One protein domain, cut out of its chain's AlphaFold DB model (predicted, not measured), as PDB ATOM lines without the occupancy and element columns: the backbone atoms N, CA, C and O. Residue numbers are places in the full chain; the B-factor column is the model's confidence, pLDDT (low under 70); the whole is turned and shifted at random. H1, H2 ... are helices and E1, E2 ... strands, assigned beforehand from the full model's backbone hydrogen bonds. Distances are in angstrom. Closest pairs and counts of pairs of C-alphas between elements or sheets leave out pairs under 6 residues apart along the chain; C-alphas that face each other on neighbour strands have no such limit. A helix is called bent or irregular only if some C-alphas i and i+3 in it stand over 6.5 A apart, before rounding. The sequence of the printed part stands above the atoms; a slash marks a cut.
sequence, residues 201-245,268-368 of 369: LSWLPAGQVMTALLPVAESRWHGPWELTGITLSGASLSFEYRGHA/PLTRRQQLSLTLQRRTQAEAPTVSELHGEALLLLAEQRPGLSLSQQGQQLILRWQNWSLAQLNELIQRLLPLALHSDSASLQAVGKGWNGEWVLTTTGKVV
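What this domain is: This is residues 201 to 245 and 268 to 368 of the 369 residues of an uncharacterized protein of Idiomarina sp. OT37-5b (UniProt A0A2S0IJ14). One long, twisted antiparallel sheet of seven strands has its three helices packed over one face, H1 over E2 and E8, H2 over E7 and E6, and H3 side by side with H1, while the other face is bare. At one end of this two-layer body, the short strands E1 and E5 pair as a second small sheet, and residues 366 to 367 pair with residues 201 to 202 of E1, antiparallel. The printed part has 146 residues, with three named helices and nine named strands in the order E1 H1 E2 E3 E4 E5 H2 E6 E7 H3 E8 E9, a mixed class. The large sheet runs E4 E3 E2 E8 E9 E7 E6. The whole is compact, with a radius of gyration of the C-alphas of 15.7 A and spans of 52 by 37 by 22 A.

Where its parts are: E1, residues 201 to 203, begins at C-alpha 201 (37.364, -34.469, 8.009). H1 is residues 206 to 218, 18.2 A. E2, residues 225 to 233, bends by 59 degrees at residue 228. E3 is residues 236 to 244, 25.6 A, and E4 residues 268 to 276, 26.3 A. E5 is residues 280 to 283, H2 residues 290 to 301, E6 residues 308 to 313, and E7 residues 316 to 324. H3, residues 326 to 339, begins at C-alpha 326 (14.571, -37.663, 28.809) and is 20.5 A long. E8, residues 342 to 351, 26.3 A, bends by 57 degrees at residue 345. E9, residues 354 to 362, ends at C-alpha 362 (31.644, -43.440, 14.855). H1 and H3 are only just irregular: C-alphas 212 and 215 are 6.6 A apart, C-alphas 335 and 338 6.8 A.

How they stand to each other: In the large sheet E8 and E9 form a hairpin, with N 347 and O 358 at 2.8 A. E2 is antiparallel to E8, with N 230 and O 348 at 2.8 A. E4 and E6 are the edge strands. E7, H3 and E8 form a split strand-helix-strand unit, its parallel strands having E9 between them, with a right-handed crossover. H1 is on the sheet at a height of 9.1 A, and H2, on the same face, at 9.6 A. H1 and H3 touch, closest at the C-alphas of Gly 207 and Leu 337, 5.6 A, at a shallow tilt of 10 degrees, opposite ways. In H2 every O i to N i+4 pair is within hydrogen-bond range; H1 has 7 of 9 and H3 8 of 10. E1 and E5 are antiparallel, with N 203 and O 280 at 2.9 A.

The domain as a whole: The C-alphas farthest apart, of Ala 245 and Ala 285, are 52.5 A apart. Residues 246 to 267 are not printed; C-alphas 245 and 268 are 6.8 A apart across the cut. Of the links that are printed whole, none is long. Mean pLDDT of the printed part is 72.0, with 56 residues under 70, among them 282 to 304.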
ATOM      1  N   LEU A 201      38.586 -33.767   7.650       61.97
ATOM      2  CA  LEU A 201      37.364 -34.469   8.009       61.97
ATOM      3  C   LEU A 201      36.322 -33.457   8.479       61.97
ATOM      4  O   LEU A 201      36.614 -32.593   9.310       61.97
ATOM      5  N   SER A 202      35.099 -33.594   7.975       67.62
ATOM      6  CA  SER A 202      33.922 -32.919   8.519       67.62
ATOM      7  C   SER A 202      33.155 -33.882   9.421       67.62
ATOM      8  O   SER A 202      32.920 -35.037   9.060       67.62
ATOM      9  N   TRP A 203      32.791 -33.429  10.618       71.25
ATOM     10  CA  TRP A 203      32.074 -34.253  11.584       71.25
ATOM     11  C   TRP A 203      31.089 -33.431  12.421       71.25
ATOM     12  O   TRP A 203      31.229 -32.222  12.594       71.25
ATOM     13  N   LEU A 204      30.054 -34.108  12.906       77.00
ATOM     14  CA  LEU A 204      29.046 -33.615  13.844       77.00
ATOM     15  C   LEU A 204      29.311 -34.229  15.219       77.00
ATOM     16  O   LEU A 204      29.106 -35.441  15.369       77.00
ATOM     17  N   PRO A 205      29.760 -33.438  16.206       76.44
ATOM     18  CA  PRO A 205      29.978 -33.926  17.557       76.44
ATOM     19  C   PRO A 205      28.688 -34.465  18.169       76.44
ATOM     20  O   PRO A 205      27.648 -33.800  18.139       76.44
ATOM     21  N   ALA A 206      28.774 -35.641  18.787       71.81
ATOM     22  CA  ALA A 206      27.658 -36.282  19.470       71.81
ATOM     23  C   ALA A 206      26.969 -35.361  20.492       71.81
ATOM     24  O   ALA A 206      25.742 -35.238  20.511       71.81
ATOM     25  N   GLY A 207      27.765 -34.622  21.268       69.69
ATOM     26  CA  GLY A 207      27.262 -33.634  22.222       69.69
ATOM     27  C   GLY A 207      26.465 -32.494  21.584       69.69
ATOM     28  O   GLY A 207      25.459 -32.061  22.142       69.69
ATOM     29  N   GLN A 208      26.862 -32.027  20.397       75.94
ATOM     30  CA  GLN A 208      26.177 -30.928  19.711       75.94
ATOM     31  C   GLN A 208      24.831 -31.376  19.134       75.94
ATOM     32  O   GLN A 208      23.838 -30.658  19.240       75.94
ATOM     33  N   VAL A 209      24.777 -32.582  18.562       74.88
ATOM     34  CA  VAL A 209      23.521 -33.170  18.074       74.88
ATOM     35  C   VAL A 209      22.524 -33.301  19.221       74.88
ATOM     36  O   VAL A 209      21.362 -32.927  19.083       74.88
ATOM     37  N   MET A 210      22.983 -33.777  20.377       71.88
ATOM     38  CA  MET A 210      22.097 -34.055  21.502       71.88
ATOM     39  C   MET A 210      21.662 -32.820  22.281       71.88
ATOM     40  O   MET A 210      20.505 -32.737  22.685       71.88
ATOM     41  N   THR A 211      22.532 -31.820  22.422       71.69
ATOM     42  CA  THR A 211      22.146 -30.517  22.991       71.69
ATOM     43  C   THR A 211      21.142 -29.770  22.110       71.69
ATOM     44  O   THR A 211      20.326 -29.021  22.638       71.69
ATOM     45  N   ALA A 212      21.134 -30.008  20.794       73.62
ATOM     46  CA  ALA A 212      20.089 -29.503  19.904       73.62
ATOM     47  C   ALA A 212      18.785 -30.325  19.977       73.62
ATOM     48  O   ALA A 212      17.701 -29.773  19.797       73.62
ATOM     49  N   LEU A 213      18.875 -31.634  20.235       79.56
ATOM     50  CA  LEU A 213      17.737 -32.557  20.206       79.56
ATOM     51  C   LEU A 213      16.925 -32.553  21.511       79.56
ATOM     52  O   LEU A 213      15.695 -32.516  21.458       79.56
ATOM     53  N   LEU A 214      17.589 -32.556  22.673       79.81
ATOM     54  CA  LEU A 214      16.929 -32.658  23.982       79.81
ATOM     55  C   LEU A 214      15.905 -31.542  24.258       79.81
ATOM     56  O   LEU A 214      14.784 -31.888  24.623       79.81
ATOM     57  N   PRO A 215      16.194 -30.241  24.036       75.31
ATOM     58  CA  PRO A 215      15.222 -29.178  24.322       75.31
ATOM     59  C   PRO A 215      13.957 -29.277  23.453       75.31
ATOM     60  O   PRO A 215      12.853 -28.923  23.874       75.31
ATOM     61  N   VAL A 216      14.103 -29.793  22.228       73.06
ATOM     62  CA  VAL A 216      12.977 -30.023  21.315       73.06
ATOM     63  C   VAL A 216      12.156 -31.233  21.768       73.06
ATOM     64  O   VAL A 216      10.932 -31.191  21.753       73.06
ATOM     65  N   ALA A 217      12.811 -32.294  22.243       72.62
ATOM     66  CA  ALA A 217      12.127 -33.453  22.813       72.62
ATOM     67  C   ALA A 217      11.434 -33.138  24.159       72.62
ATOM     68  O   ALA A 217      10.362 -33.673  24.439       72.62
ATOM     69  N   GLU A 218      11.999 -32.247  24.981       74.62
ATOM     70  CA  GLU A 218      11.358 -31.725  26.200       74.62
ATOM     71  C   GLU A 218      10.077 -30.958  25.877       74.62
ATOM     72  O   GLU A 218       9.035 -31.178  26.499       74.62
ATOM     73  N   SER A 219      10.118 -30.128  24.836       64.69
ATOM     74  CA  SER A 219       8.953 -29.442  24.273       64.69
ATOM     75  C   SER A 219       8.146 -30.357  23.343       64.69
ATOM     76  O   SER A 219       7.753 -29.967  22.245       64.69
ATOM     77  N   ARG A 220       7.847 -31.580  23.820       64.88
ATOM     78  CA  ARG A 220       7.056 -32.625  23.135       64.88
ATOM     79  C   ARG A 220       5.804 -32.093  22.433       64.88
ATOM     80  O   ARG A 220       5.360 -32.670  21.443       64.88
ATOM     81  N   TRP A 221       5.238 -31.014  22.958       57.12
ATOM     82  CA  TRP A 221       4.134 -30.284  22.362       57.12
ATOM     83  C   TRP A 221       4.595 -28.894  21.934       57.12
ATOM     84  O   TRP A 221       5.091 -28.119  22.752       57.12
ATOM     85  N   HIS A 222       4.362 -28.565  20.664       52.34
ATOM     86  CA  HIS A 222       4.506 -27.210  20.137       52.34
ATOM     87  C   HIS A 222       3.142 -26.732  19.629       52.34
ATOM     88  O   HIS A 222       2.778 -26.919  18.464       52.34
ATOM     89  N   GLY A 223       2.345 -26.194  20.551       59.22
ATOM     90  CA  GLY A 223       0.932 -25.900  20.326       59.22
ATOM     91  C   GLY A 223       0.114 -27.164  20.014       59.22
ATOM     92  O   GLY A 223       0.211 -28.134  20.771       59.22
ATOM     93  N   PRO A 224      -0.663 -27.225  18.909       48.72
ATOM     94  CA  PRO A 224      -1.510 -28.378  18.563       48.72
ATOM     95  C   PRO A 224      -0.741 -29.547  17.920       48.72
ATOM     96  O   PRO A 224      -1.347 -30.516  17.450       48.72
ATOM     97  N   TRP A 225       0.583 -29.431  17.832       55.56
ATOM     98  CA  TRP A 225       1.464 -30.377  17.170       55.56
ATOM     99  C   TRP A 225       2.197 -31.213  18.220       55.56
ATOM    100  O   TRP A 225       3.011 -30.686  18.981       55.56
ATOM    101  N   GLU A 226       1.924 -32.516  18.249       71.00
ATOM    102  CA  GLU A 226       2.708 -33.478  19.020       71.00
ATOM    103  C   GLU A 226       3.946 -33.856  18.216       71.00
ATOM    104  O   GLU A 226       3.842 -34.277  17.063       71.00
ATOM    105  N   LEU A 227       5.123 -33.735  18.813       69.75
ATOM    106  CA  LEU A 227       6.344 -34.259  18.226       69.75
ATOM    107  C   LEU A 227       6.293 -35.790  18.246       69.75
ATOM    108  O   LEU A 227       6.280 -36.410  19.309       69.75
ATOM    109  N   THR A 228       6.268 -36.405  17.068       82.38
ATOM    110  CA  THR A 228       6.231 -37.865  16.920       82.38
ATOM    111  C   THR A 228       7.586 -38.462  16.608       82.38
ATOM    112  O   THR A 228       7.829 -39.615  16.962       82.38
ATOM    113  N   GLY A 229       8.460 -37.693  15.958       83.81
ATOM    114  CA  GLY A 229       9.750 -38.183  15.505       83.81
ATOM    115  C   GLY A 229      10.797 -37.086  15.385       83.81
ATOM    116  O   GLY A 229      10.489 -35.942  15.058       83.81
ATOM    117  N   ILE A 230      12.050 -37.448  15.618       85.31
ATOM    118  CA  ILE A 230      13.224 -36.643  15.294       85.31
ATOM    119  C   ILE A 230      14.196 -37.550  14.552       85.31
ATOM    120  O   ILE A 230      14.452 -38.664  15.001       85.31
ATOM    121  N   THR A 231      14.754 -37.087  13.438       88.81
ATOM    122  CA  THR A 231      15.751 -37.840  12.666       88.81
ATOM    123  C   THR A 231      16.899 -36.932  12.241       88.81
ATOM    124  O   THR A 231      16.662 -35.909  11.594       88.81
ATOM    125  N   LEU A 232      18.137 -37.313  12.544       83.50
ATOM    126  CA  LEU A 232      19.348 -36.718  11.984       83.50
ATOM    127  C   LEU A 232      19.696 -37.423  10.669       83.50
ATOM    128  O   LEU A 232      19.909 -38.633  10.653       83.50
ATOM    129  N   SER A 233      19.796 -36.652   9.588       78.06
ATOM    130  CA  SER A 233      20.295 -37.118   8.293       78.06
ATOM    131  C   SER A 233      21.357 -36.146   7.790       78.06
ATOM    132  O   SER A 233      21.055 -34.993   7.475       78.06
ATOM    133  N   GLY A 234      22.610 -36.600   7.721       77.88
ATOM    134  CA  GLY A 234      23.744 -35.712   7.463       77.88
ATOM    135  C   GLY A 234      23.863 -34.657   8.566       77.88
ATOM    136  O   GLY A 234      23.795 -34.986   9.744       77.88
ATOM    137  N   ALA A 235      23.993 -33.384   8.191       77.06
ATOM    138  CA  ALA A 235      24.043 -32.264   9.135       77.06
ATOM    139  C   ALA A 235      22.669 -31.644   9.437       77.06
ATOM    140  O   ALA A 235      22.604 -30.522   9.929       77.06
ATOM    141  N   SER A 236      21.563 -32.326   9.131       76.62
ATOM    142  CA  SER A 236      20.218 -31.770   9.302       76.62
ATOM    143  C   SER A 236      19.372 -32.622  10.242       76.62
ATOM    144  O   SER A 236      19.116 -33.797   9.975       76.62
ATOM    145  N   LEU A 237      18.882 -32.007  11.319       73.12
ATOM    146  CA  LEU A 237      17.828 -32.564  12.161       73.12
ATOM    147  C   LEU A 237      16.477 -32.278  11.516       73.12
ATOM    148  O   LEU A 237      16.160 -31.133  11.206       73.12
ATOM    149  N   SER A 238      15.684 -33.319  11.303       79.12
ATOM    150  CA  SER A 238      14.288 -33.220  10.893       79.12
ATOM    151  C   SER A 238      13.385 -33.553  12.068       79.12
ATOM    152  O   SER A 238      13.586 -34.568  12.725       79.12
ATOM    153  N   PHE A 239      12.374 -32.725  12.292       75.44
ATOM    154  CA  PHE A 239      11.365 -32.909  13.328       75.44
ATOM    155  C   PHE A 239      10.040 -33.232  12.656       75.44
ATOM    156  O   PHE A 239       9.574 -32.466  11.808       75.44
ATOM    157  N   GLU A 240       9.453 -34.361  13.020       74.75
ATOM    158  CA  GLU A 240       8.164 -34.821  12.536       74.75
ATOM    159  C   GLU A 240       7.124 -34.612  13.616       74.75
ATOM    160  O   GLU A 240       7.189 -35.198  14.697       74.75
ATOM    161  N   TYR A 241       6.143 -33.790  13.289       64.94
ATOM    162  CA  TYR A 241       5.020 -33.529  14.153       64.94
ATOM    163  C   TYR A 241       3.764 -34.157  13.583       64.94
ATOM    164  O   TYR A 241       3.504 -34.085  12.379       64.94
ATOM    165  N   ARG A 242       2.940 -34.681  14.480       65.94
ATOM    166  CA  ARG A 242       1.572 -35.079  14.217       65.94
ATOM    167  C   ARG A 242       0.651 -34.123  14.945       65.94
ATOM    168  O   ARG A 242       0.680 -34.001  16.162       65.94
ATOM    169  N   GLY A 243      -0.187 -33.451  14.183       57.81
ATOM    170  CA  GLY A 243      -1.255 -32.629  14.720       57.81
ATOM    171  C   GLY A 243      -2.593 -33.149  14.245       57.81
ATOM    172  O   GLY A 243      -2.697 -33.964  13.321       57.81
ATOM    173  N   HIS A 244      -3.645 -32.627  14.845       45.69
ATOM    174  CA  HIS A 244      -4.934 -32.623  14.186       45.69
ATOM    175  C   HIS A 244      -5.049 -31.337  13.383       45.69
ATOM    176  O   HIS A 244      -4.618 -30.274  13.826       45.69
ATOM    177  N   ALA A 245      -5.625 -31.444  12.187       38.00
ATOM    178  CA  ALA A 245      -6.082 -30.277  11.460       38.00
ATOM    179  C   ALA A 245      -6.852 -29.353  12.415       38.00
ATOM    180  O   ALA A 245      -7.828 -29.819  13.015       38.00
ATOM    181  N   PRO A 268      -4.919 -37.249  10.881       53.28
ATOM    182  CA  PRO A 268      -3.723 -36.645  11.435       53.28
ATOM    183  C   PRO A 268      -2.966 -35.932  10.315       53.28
ATOM    184  O   PRO A 268      -2.711 -36.518   9.264       53.28
ATOM    185  N   LEU A 269      -2.616 -34.671  10.540       50.72
ATOM    186  CA  LEU A 269      -1.710 -33.946   9.662       50.72
ATOM    187  C   LEU A 269      -0.283 -34.168  10.126       50.72
ATOM    188  O   LEU A 269      -0.013 -34.166  11.329       50.72
ATOM    189  N   THR A 270       0.622 -34.295   9.167       62.16
ATOM    190  CA  THR A 270       2.054 -34.377   9.426       62.16
ATOM    191  C   THR A 270       2.730 -33.076   9.013       62.16
ATOM    192  O   THR A 270       2.490 -32.541   7.929       62.16
ATOM    193  N   ARG A 271       3.570 -32.534   9.896       56.47
ATOM    194  CA  ARG A 271       4.408 -31.360   9.626       56.47
ATOM    195  C   ARG A 271       5.862 -31.748   9.823       56.47
ATOM    196  O   ARG A 271       6.199 -32.366  10.828       56.47
ATOM    197  N   ARG A 272       6.723 -31.340   8.890       69.69
ATOM    198  CA  ARG A 272       8.172 -31.519   8.994       69.69
ATOM    199  C   ARG A 272       8.866 -30.168   9.125       69.69
ATOM    200  O   ARG A 272       8.599 -29.261   8.341       69.69
ATOM    201  N   GLN A 273       9.742 -30.036  10.110       66.94
ATOM    202  CA  GLN A 273      10.658 -28.902  10.256       66.94
ATOM    203  C   GLN A 273      12.098 -29.396  10.169       66.94
ATOM    204  O   GLN A 273      12.358 -30.569  10.436       66.94
ATOM    205  N   GLN A 274      13.025 -28.520   9.785       77.31
ATOM    206  CA  GLN A 274      14.440 -28.862   9.668       77.31
ATOM    207  C   GLN A 274      15.324 -27.818  10.345       77.31
ATOM    208  O   GLN A 274      15.081 -26.620  10.216       77.31
ATOM    209  N   LEU A 275      16.358 -28.293  11.037       69.44
ATOM    210  CA  LEU A 275      17.427 -27.494  11.624       69.44
ATOM    211  C   LEU A 275      18.767 -27.995  11.085       69.44
ATOM    212  O   LEU A 275      19.100 -29.171  11.234       69.44
ATOM    213  N   SER A 276      19.539 -27.101  10.475       79.00
ATOM    214  CA  SER A 276      20.904 -27.399  10.041       79.00
ATOM    215  C   SER A 276      21.879 -27.208  11.199       79.00
ATOM    216  O   SER A 276      21.869 -26.175  11.865       79.00
ATOM    217  N   LEU A 277      22.723 -28.206  11.421       72.31
ATOM    218  CA  LEU A 277      23.792 -28.216  12.406       72.31
ATOM    219  C   LEU A 277      25.124 -27.862  11.740       72.31
ATOM    220  O   LEU A 277      25.373 -28.185  10.578       72.31
ATOM    221  N   THR A 278      25.998 -27.203  12.492       75.62
ATOM    222  CA  THR A 278      27.319 -26.802  12.003       75.62
ATOM    223  C   THR A 278      28.287 -27.979  12.074       75.62
ATOM    224  O   THR A 278      28.549 -28.493  13.157       75.62
ATOM    225  N   LEU A 279      28.850 -28.377  10.931       75.88
ATOM    226  CA  LEU A 279      29.937 -29.356  10.865       75.88
ATOM    227  C   LEU A 279      31.226 -28.755  11.438       75.88
ATOM    228  O   LEU A 279      31.626 -27.652  11.061       75.88
ATOM    229  N   GLN A 280      31.906 -29.501  12.301       73.44
ATOM    230  CA  GLN A 280      33.258 -29.181  12.742       73.44
ATOM    231  C   GLN A 280      34.285 -29.807  11.796       73.44
ATOM    232  O   GLN A 280      34.057 -30.878  11.230       73.44
ATOM    233  N   ARG A 281      35.420 -29.127  11.613       71.69
ATOM    234  CA  ARG A 281      36.551 -29.620  10.820       71.69
ATOM    235  C   ARG A 281      37.641 -30.130  11.752       71.69
ATOM    236  O   ARG A 281      37.982 -29.440  12.709       71.69
ATOM    237  N   ARG A 282      38.194 -31.307  11.467       66.31
ATOM    238  CA  ARG A 282      39.351 -31.863  12.184       66.31
ATOM    239  C   ARG A 282      40.382 -32.391  11.193       66.31
ATOM    240  O   ARG A 282      40.026 -32.886  10.122       66.31
ATOM    241  N   THR A 283      41.654 -32.284  11.553       59.69
ATOM    242  CA  THR A 283      42.757 -32.947  10.854       59.69
ATOM    243  C   THR A 283      42.836 -34.414  11.289       59.69
ATOM    244  O   THR A 283      42.511 -34.765  12.420       59.69
ATOM    245  N   GLN A 284      43.237 -35.298  10.375       57.09
ATOM    246  CA  GLN A 284      43.168 -36.761  10.524       57.09
ATOM    247  C   GLN A 284      44.025 -37.346  11.673       57.09
ATOM    248  O   GLN A 284      43.890 -38.520  11.997       57.09
ATOM    249  N   ALA A 285      44.889 -36.545  12.303       51.44
ATOM    250  CA  ALA A 285      45.968 -36.991  13.188       51.44
ATOM    251  C   ALA A 285      45.535 -37.511  14.576       51.44
ATOM    252  O   ALA A 285      46.390 -37.836  15.392       51.44
ATOM    253  N   GLU A 286      44.236 -37.567  14.879       52.69
ATOM    254  CA  GLU A 286      43.784 -37.627  16.275       52.69
ATOM    255  C   GLU A 286      42.431 -38.365  16.437       52.69
ATOM    256  O   GLU A 286      41.682 -38.148  17.391       52.69
ATOM    257  N   ALA A 287      42.073 -39.223  15.473       53.31
ATOM    258  CA  ALA A 287      40.886 -40.076  15.567       53.31
ATOM    259  C   ALA A 287      41.136 -41.244  16.548       53.31
ATOM    260  O   ALA A 287      42.151 -41.928  16.397       53.31
ATOM    261  N   PRO A 288      40.233 -41.503  17.516       53.41
ATOM    262  CA  PRO A 288      40.374 -42.625  18.443       53.41
ATOM    263  C   PRO A 288      40.434 -43.966  17.703       53.41
ATOM    264  O   PRO A 288      39.763 -44.167  16.679       53.41
ATOM    265  N   THR A 289      41.227 -44.899  18.222       56.06
ATOM    266  CA  THR A 289      41.368 -46.237  17.638       56.06
ATOM    267  C   THR A 289      40.118 -47.085  17.893       56.06
ATOM    268  O   THR A 289      39.402 -46.913  18.876       56.06
ATOM    269  N   VAL A 290      39.857 -48.068  17.025       56.00
ATOM    270  CA  VAL A 290      38.698 -48.984  17.133       56.00
ATOM    271  C   VAL A 290      38.656 -49.735  18.481       56.00
ATOM    272  O   VAL A 290      37.583 -50.140  18.924       56.00
ATOM    273  N   SER A 291      39.804 -49.895  19.150       53.59
ATOM    274  CA  SER A 291      39.891 -50.539  20.468       53.59
ATOM    275  C   SER A 291      39.353 -49.670  21.612       53.59
ATOM    276  O   SER A 291      38.761 -50.204  22.548       53.59
ATOM    277  N   GLU A 292      39.474 -48.342  21.506       58.50
ATOM    278  CA  GLU A 292      39.000 -47.383  22.515       58.50
ATOM    279  C   GLU A 292      37.467 -47.328  22.519       58.50
ATOM    280  O   GLU A 292      36.845 -47.465  23.569       58.50
ATOM    281  N   LEU A 293      36.856 -47.320  21.327       58.06
ATOM    282  CA  LEU A 293      35.407 -47.468  21.145       58.06
ATOM    283  C   LEU A 293      34.840 -48.722  21.820       58.06
ATOM    284  O   LEU A 293      33.760 -48.674  22.402       58.06
ATOM    285  N   HIS A 294      35.546 -49.853  21.715       54.50
ATOM    286  CA  HIS A 294      35.097 -51.122  22.285       54.50
ATOM    287  C   HIS A 294      35.225 -51.135  23.819       54.50
ATOM    288  O   HIS A 294      34.331 -51.625  24.505       54.50
ATOM    289  N   GLY A 295      36.293 -50.549  24.370       56.94
ATOM    290  CA  GLY A 295      36.463 -50.390  25.819       56.94
ATOM    291  C   GLY A 295      35.411 -49.471  26.450       56.94
ATOM    292  O   GLY A 295      34.858 -49.781  27.505       56.94
ATOM    293  N   GLU A 296      35.062 -48.381  25.772       57.25
ATOM    294  CA  GLU A 296      34.051 -47.420  26.230       57.25
ATOM    295  C   GLU A 296      32.613 -47.941  26.050       57.25
ATOM    296  O   GLU A 296      31.760 -47.757  26.923       57.25
ATOM    297  N   ALA A 297      32.359 -48.686  24.970       55.47
ATOM    298  CA  ALA A 297      31.143 -49.475  24.762       55.47
ATOM    299  C   ALA A 297      30.895 -50.477  25.904       55.47
ATOM    300  O   ALA A 297      29.767 -50.610  26.389       55.47
ATOM    301  N   LEU A 298      31.947 -51.159  26.365       55.38
ATOM    302  CA  LEU A 298      31.878 -52.105  27.481       55.38
ATOM    303  C   LEU A 298      31.623 -51.412  28.831       55.38
ATOM    304  O   LEU A 298      30.896 -51.959  29.659       55.38
ATOM    305  N   LEU A 299      32.132 -50.193  29.039       57.62
ATOM    306  CA  LEU A 299      31.825 -49.380  30.227       57.62
ATOM    307  C   LEU A 299      30.349 -48.952  30.282       57.62
ATOM    308  O   LEU A 299      29.760 -48.916  31.360       57.62
ATOM    309  N   LEU A 300      29.723 -48.686  29.132       56.03
ATOM    310  CA  LEU A 300      28.281 -48.412  29.044       56.03
ATOM    311  C   LEU A 300      27.428 -49.669  29.287       56.03
ATOM    312  O   LEU A 300      26.346 -49.563  29.858       56.03
ATOM    313  N   LEU A 301      27.919 -50.852  28.888       51.94
ATOM    314  CA  LEU A 301      27.274 -52.156  29.121       51.94
ATOM    315  C   LEU A 301      27.401 -52.667  30.561       51.94
ATOM    316  O   LEU A 301      26.607 -53.515  30.971       51.94
ATOM    317  N   ALA A 302      28.373 -52.170  31.331       49.94
ATOM    318  CA  ALA A 302      28.536 -52.534  32.737       49.94
ATOM    319  C   ALA A 302      27.303 -52.156  33.582       49.94
ATOM    320  O   ALA A 302      26.993 -52.823  34.568       49.94
ATOM    321  N   GLU A 303      26.545 -51.139  33.159       55.41
ATOM    322  CA  GLU A 303      25.222 -50.847  33.700       55.41
ATOM    323  C   GLU A 303      24.143 -51.460  32.804       55.41
ATOM    324  O   GLU A 303      23.713 -50.860  31.819       55.41
ATOM    325  N   GLN A 304      23.669 -52.658  33.156       55.62
ATOM    326  CA  GLN A 304      22.497 -53.268  32.527       55.62
ATOM    327  C   GLN A 304      21.257 -52.394  32.755       55.62
ATOM    328  O   GLN A 304      20.520 -52.556  33.728       55.62
ATOM    329  N   ARG A 305      21.019 -51.443  31.852       71.50
ATOM    330  CA  ARG A 305      19.821 -50.612  31.878       71.50
ATOM    331  C   ARG A 305      18.717 -51.284  31.067       71.50
ATOM    332  O   ARG A 305      18.918 -51.566  29.884       71.50
ATOM    333  N   PRO A 306      17.536 -51.519  31.660       76.50
ATOM    334  CA  PRO A 306      16.435 -52.141  30.947       76.50
ATOM    335  C   PRO A 306      16.051 -51.303  29.723       76.50
ATOM    336  O   PRO A 306      15.916 -50.078  29.789       76.50
ATOM    337  N   GLY A 307      15.896 -51.984  28.591       82.69
ATOM    338  CA  GLY A 307      15.508 -51.367  27.329       82.69
ATOM    339  C   GLY A 307      16.642 -50.728  26.525       82.69
ATOM    340  O   GLY A 307      16.331 -50.237  25.449       82.69
ATOM    341  N   LEU A 308      17.909 -50.745  26.972       85.94
ATOM    342  CA  LEU A 308      19.071 -50.360  26.150       85.94
ATOM    343  C   LEU A 308      19.742 -51.594  25.553       85.94
ATOM    344  O   LEU A 308      20.055 -52.550  26.256       85.94
ATOM    345  N   SER A 309      20.018 -51.539  24.258       85.31
ATOM    346  CA  SER A 309      20.847 -52.509  23.554       85.31
ATOM    347  C   SER A 309      21.966 -51.790  22.820       85.31
ATOM    348  O   SER A 309      21.742 -50.756  22.187       85.31
ATOM    349  N   LEU A 310      23.156 -52.367  22.895       82.00
ATOM    350  CA  LEU A 310      24.343 -51.892  22.209       82.00
ATOM    351  C   LEU A 310      24.766 -52.934  21.184       82.00
ATOM    352  O   LEU A 310      24.799 -54.127  21.484       82.00
ATOM    353  N   SER A 311      25.124 -52.486  19.990       80.69
ATOM    354  CA  SER A 311      25.765 -53.336  18.993       80.69
ATOM    355  C   SER A 311      26.883 -52.574  18.303       80.69
ATOM    356  O   SER A 311      26.834 -51.351  18.190       80.69
ATOM    357  N   GLN A 312      27.900 -53.298  17.858       77.25
ATOM    358  CA  GLN A 312      29.001 -52.736  17.091       77.25
ATOM    359  C   GLN A 312      28.999 -53.365  15.703       77.25
ATOM    360  O   GLN A 312      28.936 -54.588  15.571       77.25
ATOM    361  N   GLN A 313      29.086 -52.529  14.673       76.25
ATOM    362  CA  GLN A 313      29.179 -52.956  13.284       76.25
ATOM    363  C   GLN A 313      30.374 -52.255  12.633       76.25
ATOM    364  O   GLN A 313      30.314 -51.086  12.253       76.25
ATOM    365  N   GLY A 314      31.503 -52.959  12.540       75.81
ATOM    366  CA  GLY A 314      32.762 -52.364  12.088       75.81
ATOM    367  C   GLY A 314      33.228 -51.241  13.025       75.81
ATOM    368  O   GLY A 314      33.449 -51.472  14.213       75.81
ATOM    369  N   GLN A 315      33.375 -50.026  12.486       72.62
ATOM    370  CA  GLN A 315      33.745 -48.822  13.251       72.62
ATOM    371  C   GLN A 315      32.541 -48.080  13.852       72.62
ATOM    372  O   GLN A 315      32.722 -47.079  14.541       72.62
ATOM    373  N   GLN A 316      31.317 -48.545  13.584       77.50
ATOM    374  CA  GLN A 316      30.103 -47.911  14.078       77.50
ATOM    375  C   GLN A 316      29.642 -48.553  15.384       77.50
ATOM    376  O   GLN A 316      29.538 -49.778  15.498       77.50
ATOM    377  N   LEU A 317      29.321 -47.701  16.348       79.75
ATOM    378  CA  LEU A 317      28.656 -48.039  17.591       79.75
ATOM    379  C   LEU A 317      27.175 -47.677  17.467       79.75
ATOM    380  O   LEU A 317      26.831 -46.516  17.263       79.75
ATOM    381  N   ILE A 318      26.300 -48.668  17.594       85.06
ATOM    382  CA  ILE A 318      24.854 -48.506  17.461       85.06
ATOM    383  C   ILE A 318      24.222 -48.686  18.840       85.06
ATOM    384  O   ILE A 318      24.190 -49.788  19.394       85.06
ATOM    385  N   LEU A 319      23.700 -47.589  19.378       87.31
ATOM    386  CA  LEU A 319      22.914 -47.539  20.606       87.31
ATOM    387  C   LEU A 319      21.434 -47.583  20.235       87.31
ATOM    388  O   LEU A 319      20.982 -46.759  19.448       87.31
ATOM    389  N   ARG A 320      20.660 -48.495  20.820       90.19
ATOM    390  CA  ARG A 320      19.197 -48.534  20.673       90.19
ATOM    391  C   ARG A 320      18.543 -48.581  22.033       90.19
ATOM    392  O   ARG A 320      18.951 -49.385  22.865       90.19
ATOM    393  N   TRP A 321      17.513 -47.775  22.244       91.38
ATOM    394  CA  TRP A 321      16.766 -47.758  23.497       91.38
ATOM    395  C   TRP A 321      15.258 -47.833  23.274       91.38
ATOM    396  O   TRP A 321      14.735 -47.439  22.227       91.38
ATOM    397  N   GLN A 322      14.550 -48.327  24.288       91.56
ATOM    398  CA  GLN A 322      13.099 -48.462  24.291       91.56
ATOM    399  C   GLN A 322      12.480 -47.851  25.546       91.56
ATOM    400  O   GLN A 322      12.836 -48.211  26.666       91.56
ATOM    401  N   ASN A 323      11.501 -46.972  25.339       89.94
ATOM    402  CA  ASN A 323      10.680 -46.324  26.356       89.94
ATOM    403  C   ASN A 323      11.493 -45.590  27.439       89.94
ATOM    404  O   ASN A 323      11.147 -45.605  28.619       89.94
ATOM    405  N   TRP A 324      12.592 -44.948  27.041       89.94
ATOM    406  CA  TRP A 324      13.445 -44.188  27.951       89.94
ATOM    407  C   TRP A 324      12.894 -42.786  28.206       89.94
ATOM    408  O   TRP A 324      12.348 -42.133  27.317       89.94
ATOM    409  N   SER A 325      13.054 -42.305  29.435       87.50
ATOM    410  CA  SER A 325      12.787 -40.911  29.795       87.50
ATOM    411  C   SER A 325      13.895 -39.979  29.292       87.50
ATOM    412  O   SER A 325      15.034 -40.394  29.076       87.50
ATOM    413  N   LEU A 326      13.584 -38.686  29.177       83.00
ATOM    414  CA  LEU A 326      14.571 -37.663  28.809       83.00
ATOM    415  C   LEU A 326      15.721 -37.570  29.822       83.00
ATOM    416  O   LEU A 326      16.857 -37.341  29.427       83.00
ATOM    417  N   ALA A 327      15.452 -37.830  31.105       83.06
ATOM    418  CA  ALA A 327      16.485 -37.878  32.138       83.06
ATOM    419  C   ALA A 327      17.502 -39.007  31.886       83.06
ATOM    420  O   ALA A 327      18.706 -38.775  31.964       83.06
ATOM    421  N   GLN A 328      17.031 -40.204  31.516       85.81
ATOM    422  CA  GLN A 328      17.905 -41.334  31.174       85.81
ATOM    423  C   GLN A 328      18.719 -41.066  29.904       85.81
ATOM    424  O   GLN A 328      19.890 -41.438  29.837       85.81
ATOM    425  N   LEU A 329      18.122 -40.392  28.914       83.94
ATOM    426  CA  LEU A 329      18.827 -39.976  27.700       83.94
ATOM    427  C   LEU A 329      19.901 -38.931  28.005       83.94
ATOM    428  O   LEU A 329      21.033 -39.083  27.557       83.94
ATOM    429  N   ASN A 330      19.583 -37.914  28.809       81.12
ATOM    430  CA  ASN A 330      20.552 -36.904  29.226       81.12
ATOM    431  C   ASN A 330      21.731 -37.532  29.985       81.12
ATOM    432  O   ASN A 330      22.880 -37.185  29.732       81.12
ATOM    433  N   GLU A 331      21.479 -38.505  30.859       80.81
ATOM    434  CA  GLU A 331      22.552 -39.210  31.561       80.81
ATOM    435  C   GLU A 331      23.456 -40.011  30.608       80.81
ATOM    436  O   GLU A 331      24.681 -39.952  30.725       80.81
ATOM    437  N   LEU A 332      22.871 -40.713  29.630       79.56
ATOM    438  CA  LEU A 332      23.633 -41.403  28.585       79.56
ATOM    439  C   LEU A 332      24.508 -40.413  27.802       79.56
ATOM    440  O   LEU A 332      25.677 -40.691  27.550       79.56
ATOM    441  N   ILE A 333      23.974 -39.234  27.476       74.75
ATOM    442  CA  ILE A 333      24.711 -38.175  26.778       74.75
ATOM    443  C   ILE A 333      25.899 -37.697  27.606       74.75
ATOM    444  O   ILE A 333      27.005 -37.624  27.081       74.75
ATOM    445  N   GLN A 334      25.702 -37.419  28.897       75.00
ATOM    446  CA  GLN A 334      26.783 -36.959  29.775       75.00
ATOM    447  C   GLN A 334      27.935 -37.967  29.864       75.00
ATOM    448  O   GLN A 334      29.092 -37.567  29.951       75.00
ATOM    449  N   ARG A 335      27.637 -39.267  29.777       74.25
ATOM    450  CA  ARG A 335      28.648 -40.334  29.757       74.25
ATOM    451  C   ARG A 335      29.357 -40.474  28.408       74.25
ATOM    452  O   ARG A 335      30.511 -40.881  28.379       74.25
ATOM    453  N   LEU A 336      28.679 -40.134  27.311       73.31
ATOM    454  CA  LEU A 336      29.225 -40.189  25.951       73.31
ATOM    455  C   LEU A 336      30.007 -38.922  25.558       73.31
ATOM    456  O   LEU A 336      30.849 -38.983  24.665       73.31
ATOM    457  N   LEU A 337      29.744 -37.778  26.203       68.81
ATOM    458  CA  LEU A 337      30.410 -36.498  25.922       68.81
ATOM    459  C   LEU A 337      31.950 -36.569  25.951       68.81
ATOM    460  O   LEU A 337      32.561 -36.026  25.028       68.81
ATOM    461  N   PRO A 338      32.595 -37.228  26.937       67.81
ATOM    462  CA  PRO A 338      34.055 -37.311  27.005       67.81
ATOM    463  C   PRO A 338      34.690 -38.105  25.857       67.81
ATOM    464  O   PRO A 338      35.870 -37.920  25.580       67.81
ATOM    465  N   LEU A 339      33.914 -38.951  25.173       68.31
ATOM    466  CA  LEU A 339      34.407 -39.900  24.170       68.31
ATOM    467  C   LEU A 339      34.635 -39.267  22.783       68.31
ATOM    468  O   LEU A 339      35.054 -39.938  21.845       68.31
ATOM    469  N   ALA A 340      34.318 -37.975  22.623       66.81
ATOM    470  CA  ALA A 340      34.519 -37.202  21.390       66.81
ATOM    471  C   ALA A 340      33.988 -37.883  20.102       66.81
ATOM    472  O   ALA A 340      34.551 -37.729  19.017       66.81
ATOM    473  N   LEU A 341      32.881 -38.624  20.217       74.12
ATOM    474  CA  LEU A 341      32.307 -39.413  19.124       74.12
ATOM    475  C   LEU A 341      31.584 -38.547  18.085       74.12
ATOM    476  O   LEU A 341      30.957 -37.529  18.400       74.12
ATOM    477  N   HIS A 342      31.620 -38.992  16.830       75.75
ATOM    478  CA  HIS A 342      30.858 -38.421  15.728       75.75
ATOM    479  C   HIS A 342      29.486 -39.092  15.610       75.75
ATOM    480  O   HIS A 342      29.384 -40.313  15.613       75.75
ATOM    481  N   SER A 343      28.429 -38.292  15.458       81.25
ATOM    482  CA  SER A 343      27.097 -38.777  15.077       81.25
ATOM    483  C   SER A 343      26.934 -38.896  13.567       81.25
ATOM    484  O   SER A 343      26.924 -37.876  12.879       81.25
ATOM    485  N   ASP A 344      26.720 -40.114  13.073       82.56
ATOM    486  CA  ASP A 344      26.382 -40.349  11.663       82.56
ATOM    487  C   ASP A 344      24.865 -40.264  11.433       82.56
ATOM    488  O   ASP A 344      24.396 -39.578  10.523       82.56
ATOM    489  N   SER A 345      24.081 -40.898  12.310       84.69
ATOM    490  CA  SER A 345      22.621 -40.792  12.316       84.69
ATOM    491  C   SER A 345      22.061 -40.938  13.725       84.69
ATOM    492  O   SER A 345      22.667 -41.567  14.587       84.69
ATOM    493  N   ALA A 346      20.904 -40.335  13.968       86.75
ATOM    494  CA  ALA A 346      20.185 -40.433  15.229       86.75
ATOM    495  C   ALA A 346      18.685 -40.390  14.947       86.75
ATOM    496  O   ALA A 346      18.238 -39.624  14.092       86.75
ATOM    497  N   SER A 347      17.906 -41.182  15.670       90.50
ATOM    498  CA  SER A 347      16.453 -41.172  15.599       90.50
ATOM    499  C   SER A 347      15.842 -41.232  16.992       90.50
ATOM    500  O   SER A 347      16.349 -41.908  17.887       90.50
ATOM    501  N   LEU A 348      14.744 -40.507  17.168       89.81
ATOM    502  CA  LEU A 348      13.950 -40.504  18.384       89.81
ATOM    503  C   LEU A 348      12.473 -40.570  17.994       89.81
ATOM    504  O   LEU A 348      12.032 -39.789  17.157       89.81
ATOM    505  N   GLN A 349      11.706 -41.473  18.595       91.50
ATOM    506  CA  GLN A 349      10.275 -41.644  18.364       91.50
ATOM    507  C   GLN A 349       9.522 -41.594  19.691       91.50
ATOM    508  O   GLN A 349       9.873 -42.296  20.642       91.50
ATOM    509  N   ALA A 350       8.476 -40.770  19.759       82.75
ATOM    510  CA  ALA A 350       7.666 -40.639  20.965       82.75
ATOM    511  C   ALA A 350       6.818 -41.903  21.188       82.75
ATOM    512  O   ALA A 350       6.093 -42.333  20.288       82.75
ATOM    513  N   VAL A 351       6.873 -42.486  22.392       85.25
ATOM    514  CA  VAL A 351       6.082 -43.672  22.766       85.25
ATOM    515  C   VAL A 351       5.563 -43.533  24.192       85.25
ATOM    516  O   VAL A 351       6.329 -43.497  25.151       85.25
ATOM    517  N   GLY A 352       4.239 -43.485  24.366       80.38
ATOM    518  CA  GLY A 352       3.635 -43.361  25.696       80.38
ATOM    519  C   GLY A 352       4.158 -42.123  26.429       80.38
ATOM    520  O   GLY A 352       3.930 -41.006  25.972       80.38
ATOM    521  N   LYS A 353       4.870 -42.314  27.548       75.12
ATOM    522  CA  LYS A 353       5.535 -41.240  28.317       75.12
ATOM    523  C   LYS A 353       7.044 -41.119  28.043       75.12
ATOM    524  O   LYS A 353       7.665 -40.208  28.582       75.12
ATOM    525  N   GLY A 354       7.619 -42.008  27.240       86.00
ATOM    526  CA  GLY A 354       9.048 -42.066  26.954       86.00
ATOM    527  C   GLY A 354       9.359 -41.962  25.465       86.00
ATOM    528  O   GLY A 354       8.536 -41.536  24.649       86.00
ATOM    529  N   TRP A 355      10.576 -42.370  25.133       87.62
ATOM    530  CA  TRP A 355      11.131 -42.298  23.795       87.62
ATOM    531  C   TRP A 355      11.795 -43.617  23.423       87.62
ATOM    532  O   TRP A 355      12.535 -44.201  24.218       87.62
ATOM    533  N   ASN A 356      11.552 -44.059  22.197       91.19
ATOM    534  CA  ASN A 356      12.369 -45.065  21.533       91.19
ATOM    535  C   ASN A 356      13.380 -44.347  20.651       91.19
ATOM    536  O   ASN A 356      13.113 -43.239  20.187       91.19
ATOM    537  N   GLY A 357      14.521 -44.961  20.386       91.19
ATOM    538  CA  GLY A 357      15.472 -44.340  19.483       91.19
ATOM    539  C   GLY A 357      16.675 -45.196  19.174       91.19
ATOM    540  O   GLY A 357      16.900 -46.250  19.773       91.19
ATOM    541  N   GLU A 358      17.421 -44.713  18.196       91.62
ATOM    542  CA  GLU A 358      18.673 -45.287  17.741       91.62
ATOM    543  C   GLU A 358      19.684 -44.162  17.557       91.62
ATOM    544  O   GLU A 358      19.349 -43.098  17.037       91.62
ATOM    545  N   TRP A 359      20.927 -44.402  17.949       88.56
ATOM    546  CA  TRP A 359      22.029 -43.494  17.703       88.56
ATOM    547  C   TRP A 359      23.219 -44.262  17.154       88.56
ATOM    548  O   TRP A 359      23.730 -45.173  17.805       88.56
ATOM    549  N   VAL A 360      23.651 -43.882  15.953       86.88
ATOM    550  CA  VAL A 360      24.829 -44.435  15.295       86.88
ATOM    551  C   VAL A 360      25.982 -43.457  15.458       86.88
ATOM    552  O   VAL A 360      25.966 -42.336  14.935       86.88
ATOM    553  N   LEU A 361      26.983 -43.910  16.199       81.38
ATOM    554  CA  LEU A 361      28.196 -43.184  16.526       81.38
ATOM    555  C   LEU A 361      29.394 -43.812  15.814       81.38
ATOM    556  O   LEU A 361      29.441 -45.018  15.596       81.38
ATOM    557  N   THR A 362      30.379 -43.000  15.459       76.81
ATOM    558  CA  THR A 362      31.644 -43.440  14.855       76.81
ATOM    559  C   THR A 362      32.790 -42.563  15.353       76.81
ATOM    560  O   THR A 362      32.570 -41.447  15.823       76.81
ATOM    561  N   THR A 363      34.025 -43.044  15.249       68.75
ATOM    562  CA  THR A 363      35.233 -42.233  15.478       68.75
ATOM    563  C   THR A 363      35.768 -41.586  14.209       68.75
ATOM    564  O   THR A 363      36.597 -40.679  14.280       68.75
ATOM    565  N   THR A 364      35.290 -42.015  13.042       64.12
ATOM    566  CA  THR A 364      35.753 -41.529  11.742       64.12
ATOM    567  C   THR A 364      34.742 -40.552  11.138       64.12
ATOM    568  O   THR A 364      33.592 -40.892  10.866       64.12
ATOM    569  N   GLY A 365      35.159 -39.291  10.968       61.22
ATOM    570  CA  GLY A 365      34.376 -38.264  10.270       61.22
ATOM    571  C   GLY A 365      34.298 -38.515   8.758       61.22
ATOM    572  O   GLY A 365      35.019 -39.354   8.218       61.22
ATOM    573  N   LYS A 366      33.451 -37.760   8.047       63.69
ATOM    574  CA  LYS A 366      33.359 -37.839   6.579       63.69
ATOM    575  C   LYS A 366      34.467 -37.009   5.933       63.69
ATOM    576  O   LYS A 366      34.605 -35.819   6.230       63.69
ATOM    577  N   VAL A 367      35.236 -37.633   5.039       53.72
ATOM    578  CA  VAL A 367      36.248 -36.954   4.217       53.72
ATOM    579  C   VAL A 367      35.539 -36.027   3.235       53.72
ATOM    580  O   VAL A 367      34.672 -36.475   2.487       53.72
ATOM    581  N   VAL A 368      35.900 -34.744   3.244       53.03
ATOM    582  CA  VAL A 368      35.509 -33.806   2.187       53.03
ATOM    583  C   VAL A 368      36.634 -33.828   1.159       53.03
ATOM    584  O   VAL A 368      37.756 -33.445   1.493       53.03
TER     585      VAL A 368